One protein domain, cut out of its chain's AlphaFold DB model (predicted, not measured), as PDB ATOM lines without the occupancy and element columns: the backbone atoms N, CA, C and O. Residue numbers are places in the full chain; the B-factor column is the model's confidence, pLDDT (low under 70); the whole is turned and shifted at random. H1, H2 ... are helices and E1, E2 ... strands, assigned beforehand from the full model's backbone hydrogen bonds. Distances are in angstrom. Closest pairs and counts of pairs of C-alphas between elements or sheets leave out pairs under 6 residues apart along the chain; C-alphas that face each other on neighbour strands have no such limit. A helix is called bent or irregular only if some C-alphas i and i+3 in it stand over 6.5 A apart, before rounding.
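Overview. This is residues 1 to 43 of the 86 residues of an uncharacterized protein of Cytophagales bacterium (UniProt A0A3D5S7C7). A single helical arm, H1, sticks out far from a small head, in which two very short strands, E1 and E2, run side by side and the same way, with a loop of residues 27 to 36 between them. Residues 1 to 20 stand free, and residues 40 to 43 run on past E2 as a short tail at the far end. The printed part has 43 residues, with one named helix and two named strands in the order H1, E1, E2; the class is mixed, helices and strands, and the sheet, E1 next to E2, is parallel. The whole is extended, with a radius of gyration of the C-alphas of 17.6 A and spans of 57 by 20 by 10 A.

Arrangement. H1, residues 2 to 17, stands free, with a kink of 27 degrees near residue 11. It is irregular, but only just: C-alphas 12 and 15 are 6.9 A apart. In its backbone 9 of 12 O i to N i+4 pairs are within hydrogen-bond range. A short link of 6 residues joins H1 to E1, residues 24 to 26. E2, residues 37 to 39, is the parallel neighbour of E1, with 8 degrees between their directions. C-alphas 26 and 39 face each other at 4.7 A. N 26 and O 38, 2.8 A apart, and N 38 and O 24, 3.0 A apart, are within hydrogen-bond range. H1 and E2 are apart.

Along the chain. H1 begins at C-alpha 2, (177.628, 143.887, 164.611), and measures 23.0 A from first to last C-alpha. E1 measures 6.6 A, from C-alpha 24 at (199.433, 160.829, 195.806). E2 measures 6.7 A and ends at C-alpha 39, (207.183, 160.211, 199.191).

Size, cuts and confidence. The two C-alphas farthest apart, those of Met 1 and Glu 43, are 58.0 A apart. The printed part has no cut, and neither link is long. The mean pLDDT of the printed part is 85.2; residues 16 to 21 are under 70.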
ATOM      1  N   MET A   1     174.826 146.232 162.150       72.56
ATOM      2  CA  MET A   1     174.424 145.818 163.517       72.56
ATOM      3  C   MET A   1     175.604 145.316 164.356       72.56
ATOM      4  O   MET A   1     175.781 145.818 165.451       72.56
ATOM      5  N   ARG A   2     176.462 144.410 163.854       76.38
ATOM      6  CA  ARG A   2     177.628 143.887 164.611       76.38
ATOM      7  C   ARG A   2     178.653 144.954 165.038       76.38
ATOM      8  O   ARG A   2     179.100 144.943 166.174       76.38
ATOM      9  N   THR A   3     178.983 145.899 164.161       73.88
ATOM     10  CA  THR A   3     179.922 147.002 164.454       73.88
ATOM     11  C   THR A   3     179.355 148.043 165.427       73.88
ATOM     12  O   THR A   3     180.100 148.604 166.220       73.88
ATOM     13  N   LEU A   4     178.034 148.251 165.417       81.19
ATOM     14  CA  LEU A   4     177.329 149.139 166.352       81.19
ATOM     15  C   LEU A   4     177.336 148.591 167.786       81.19
ATOM     16  O   LEU A   4     177.585 149.339 168.723       81.19
ATOM     17  N   ILE A   5     177.121 147.281 167.950       83.94
ATOM     18  CA  ILE A   5     177.171 146.616 169.264       83.94
ATOM     19  C   ILE A   5     178.585 146.704 169.861       83.94
ATOM     20  O   ILE A   5     178.728 147.002 171.043       83.94
ATOM     21  N   LEU A   6     179.626 146.523 169.040       83.38
ATOM     22  CA  LEU A   6     181.018 146.654 169.482       83.38
ATOM     23  C   LEU A   6     181.345 148.088 169.938       83.38
ATOM     24  O   LEU A   6     181.988 148.263 170.967       83.38
ATOM     25  N   GLY A   7     180.862 149.105 169.218       85.56
ATOM     26  CA  GLY A   7     181.069 150.511 169.586       85.56
ATOM     27  C   GLY A   7     180.421 150.898 170.921       85.56
ATOM     28  O   GLY A   7     181.047 151.588 171.721       85.56
ATOM     29  N   ILE A   8     179.208 150.405 171.197       89.62
ATOM     30  CA  ILE A   8     178.515 150.623 172.482       89.62
ATOM     31  C   ILE A   8     179.256 149.925 173.630       89.62
ATOM     32  O   ILE A   8     179.420 150.503 174.700       89.62
ATOM     33  N   PHE A   9     179.747 148.706 173.401       84.75
ATOM     34  CA  PHE A   9     180.496 147.948 174.404       84.75
ATOM     35  C   PHE A   9     181.824 148.632 174.766       84.75
ATOM     36  O   PHE A   9     182.163 148.753 175.938       84.75
ATOM     37  N   ILE A  10     182.534 149.162 173.765       85.62
ATOM     38  CA  ILE A  10     183.763 149.947 173.947       85.62
ATOM     39  C   ILE A  10     183.477 151.233 174.738       85.62
ATOM     40  O   ILE A  10     184.184 151.520 175.698       85.62
ATOM     41  N   ALA A  11     182.415 151.972 174.400       87.75
ATOM     42  CA  ALA A  11     182.049 153.212 175.092       87.75
ATOM     43  C   ALA A  11     181.656 153.006 176.568       87.75
ATOM     44  O   ALA A  11     181.903 153.886 177.388       87.75
ATOM     45  N   LEU A  12     181.072 151.853 176.912       85.75
ATOM     46  CA  LEU A  12     180.692 151.521 178.288       85.75
ATOM     47  C   LEU A  12     181.871 151.020 179.136       85.75
ATOM     48  O   LEU A  12     181.855 151.209 180.344       85.75
ATOM     49  N   ILE A  13     182.886 150.397 178.528       84.88
ATOM     50  CA  ILE A  13     184.008 149.781 179.259       84.88
ATOM     51  C   ILE A  13     185.212 150.718 179.381       84.88
ATOM     52  O   ILE A  13     185.906 150.676 180.393       84.88
ATOM     53  N   LEU A  14     185.451 151.599 178.401       78.12
ATOM     54  CA  LEU A  14     186.576 152.541 178.433       78.12
ATOM     55  C   LEU A  14     186.722 153.365 179.729       78.12
ATOM     56  O   LEU A  14     187.858 153.499 180.180       78.12
ATOM     57  N   PRO A  15     185.654 153.916 180.348       74.06
ATOM     58  CA  PRO A  15     185.814 154.712 181.565       74.06
ATOM     59  C   PRO A  15     186.236 153.880 182.787       74.06
ATOM     60  O   PRO A  15     186.792 154.446 183.717       74.06
ATOM     61  N   HIS A  16     186.037 152.556 182.773       69.50
ATOM     62  CA  HIS A  16     186.456 151.644 183.847       69.50
ATOM     63  C   HIS A  16     187.924 151.207 183.750       69.50
ATOM     64  O   HIS A  16     188.424 150.520 184.628       69.50
ATOM     65  N   LEU A  17     188.626 151.557 182.668       66.62
ATOM     66  CA  LEU A  17     190.060 151.276 182.531       66.62
ATOM     67  C   LEU A  17     190.933 152.422 183.059       66.62
ATOM     68  O   LEU A  17     192.157 152.309 183.061       66.62
ATOM     69  N   CYS A  18     190.317 153.528 183.478       62.12
ATOM     70  CA  CYS A  18     190.994 154.696 184.021       62.12
ATOM     71  C   CYS A  18     190.653 154.834 185.507       62.12
ATOM     72  O   CYS A  18     189.846 155.676 185.890       62.12
ATOM     73  N   GLU A  19     191.270 154.004 186.340       67.81
ATOM     74  CA  GLU A  19     191.235 154.200 187.788       67.81
ATOM     75  C   GLU A  19     192.140 155.395 188.132       67.81
ATOM     76  O   GLU A  19     193.330 155.414 187.801       67.81
ATOM     77  N   GLY A  20     191.571 156.433 188.749       63.25
ATOM     78  CA  GLY A  20     192.377 157.448 189.423       63.25
ATOM     79  C   GLY A  20     193.084 156.790 190.607       63.25
ATOM     80  O   GLY A  20     192.470 156.002 191.314       63.25
ATOM     81  N   GLN A  21     194.373 157.059 190.809       69.94
ATOM     82  CA  GLN A  21     195.093 156.524 191.969       69.94
ATOM     83  C   GLN A  21     194.455 157.069 193.262       69.94
ATOM     84  O   GLN A  21     194.260 158.280 193.372       69.94
ATOM     85  N   ASP A  22     194.161 156.194 194.232       76.25
ATOM     86  CA  ASP A  22     193.554 156.552 195.532       76.25
ATOM     87  C   ASP A  22     194.495 157.372 196.448       76.25
ATOM     88  O   ASP A  22     194.064 157.916 197.467       76.25
ATOM     89  N   GLY A  23     195.774 157.508 196.076       87.25
ATOM     90  CA  GLY A  23     196.793 158.248 196.817       87.25
ATOM     91  C   GLY A  23     197.739 159.032 195.905       87.25
ATOM     92  O   GLY A  23     197.864 158.772 194.708       87.25
ATOM     93  N   VAL A  24     198.421 160.017 196.485       91.94
ATOM     94  CA  VAL A  24     199.433 160.829 195.806       91.94
ATOM     95  C   VAL A  24     200.810 160.209 196.029       91.94
ATOM     96  O   VAL A  24     201.306 160.169 197.150       91.94
ATOM     97  N   GLY A  25     201.456 159.768 194.952       93.44
ATOM     98  CA  GLY A  25     202.861 159.360 194.961       93.44
ATOM     99  C   GLY A  25     203.787 160.488 194.524       93.44
ATOM    100  O   GLY A  25     203.573 161.104 193.478       93.44
ATOM    101  N   ILE A  26     204.850 160.746 195.286       94.94
ATOM    102  CA  ILE A  26     205.966 161.603 194.868       94.94
ATOM    103  C   ILE A  26     207.231 160.751 194.842       94.94
ATOM    104  O   ILE A  26     207.740 160.350 195.882       94.94
ATOM    105  N   GLY A  27     207.748 160.480 193.644       94.38
ATOM    106  CA  GLY A  27     208.912 159.603 193.463       94.38
ATOM    107  C   GLY A  27     208.576 158.109 193.375       94.38
ATOM    108  O   GLY A  27     209.444 157.337 192.988       94.38
ATOM    109  N   THR A  28     207.314 157.730 193.602       92.19
ATOM    110  CA  THR A  28     206.759 156.395 193.329       92.19
ATOM    111  C   THR A  28     205.551 156.500 192.392       92.19
ATOM    112  O   THR A  28     204.821 157.492 192.413       92.19
ATOM    113  N   VAL A  29     205.355 155.488 191.542       89.88
ATOM    114  CA  VAL A  29     204.197 155.368 190.628       89.88
ATOM    115  C   VAL A  29     203.125 154.414 191.152       89.88
ATOM    116  O   VAL A  29     202.083 154.256 190.523       89.88
ATOM    117  N   SER A  30     203.405 153.749 192.269       90.25
ATOM    118  CA  SER A  30     202.495 152.814 192.918       90.25
ATOM    119  C   SER A  30     202.607 153.015 194.427       90.25
ATOM    120  O   SER A  30     203.263 152.201 195.079       90.25
ATOM    121  N   PRO A  31     202.020 154.099 194.970       92.88
ATOM    122  CA  PRO A  31     201.950 154.302 196.411       92.88
ATOM    123  C   PRO A  31     201.368 153.073 197.108       92.88
ATOM    124  O   PRO A  31     200.501 152.386 196.557       92.88
ATOM    125  N   ASP A  32     201.826 152.806 198.324       92.81
ATOM    126  CA  ASP A  32     201.281 151.762 199.167       92.81
ATOM    127  C   ASP A  32     199.783 152.010 199.366       92.81
ATOM    128  O   ASP A  32     199.357 153.123 199.683       92.81
ATOM    129  N   SER A  33     198.980 150.956 199.201       91.06
ATOM    130  CA  SER A  33     197.514 151.013 199.298       91.06
ATOM    131  C   SER A  33     196.982 151.520 200.645       91.06
ATOM    132  O   SER A  33     195.814 151.887 200.744       91.06
ATOM    133  N   SER A  34     197.814 151.526 201.689       91.81
ATOM    134  CA  SER A  34     197.484 152.072 203.006       91.81
ATOM    135  C   SER A  34     197.846 153.557 203.168       91.81
ATOM    136  O   SER A  34     197.606 154.129 204.232       91.81
ATOM    137  N   SER A  35     198.398 154.200 202.133       92.38
ATOM    138  CA  SER A  35     198.868 155.587 202.160       92.38
ATOM    139  C   SER A  35     198.032 156.507 201.261       92.38
ATOM    140  O   SER A  35     197.708 156.189 200.122       92.38
ATOM    141  N   ILE A  36     197.705 157.697 201.776       94.62
ATOM    142  CA  ILE A  36     197.122 158.784 200.966       94.62
ATOM    143  C   ILE A  36     198.219 159.639 200.316       94.62
ATOM    144  O   ILE A  36     198.000 160.243 199.268       94.62
ATOM    145  N   LEU A  37     199.406 159.689 200.924       94.38
ATOM    146  CA  LEU A  37     200.587 160.363 200.393       94.38
ATOM    147  C   LEU A  37     201.821 159.512 200.696       94.38
ATOM    148  O   LEU A  37     202.137 159.293 201.865       94.38
ATOM    149  N   GLU A  38     202.540 159.105 199.653       95.25
ATOM    150  CA  GLU A  38     203.842 158.452 199.768       95.25
ATOM    151  C   GLU A  38     204.910 159.275 199.053       95.25
ATOM    152  O   GLU A  38     204.719 159.742 197.928       95.25
ATOM    153  N   ILE A  39     206.046 159.465 199.723       96.31
ATOM    154  CA  ILE A  39     207.183 160.211 199.191       96.31
ATOM    155  C   ILE A  39     208.410 159.308 199.259       96.31
ATOM    156  O   ILE A  39     208.929 159.043 200.341       96.31
ATOM    157  N   GLU A  40     208.885 158.875 198.095       96.19
ATOM    158  CA  GLU A  40     210.062 158.023 197.954       96.19
ATOM    159  C   GLU A  40     211.205 158.818 197.307       96.19
ATOM    160  O   GLU A  40     211.082 159.368 196.211       96.19
ATOM    161  N   SER A  41     212.344 158.918 197.995       96.44
ATOM    162  CA  SER A  41     213.561 159.506 197.435       96.44
ATOM    163  C   SER A  41     214.800 159.048 198.198       96.44
ATOM    164  O   SER A  41     214.788 158.970 199.423       96.44
ATOM    165  N   THR A  42     215.896 158.807 197.479       96.31
ATOM    166  CA  THR A  42     217.220 158.519 198.058       96.31
ATOM    167  C   THR A  42     218.107 159.762 198.181       96.31
ATOM    168  O   THR A  42     219.137 159.716 198.849       96.31
ATOM    169  N   GLU A  43     217.722 160.874 197.545       97.12
ATOM    170  CA  GLU A  43     218.556 162.080 197.417       97.12
ATOM    171  C   GLU A  43     217.891 163.352 197.961       97.12
ATOM    172  O   GLU A  43     218.568 164.358 198.183       97.12
TER     173      GLU A  43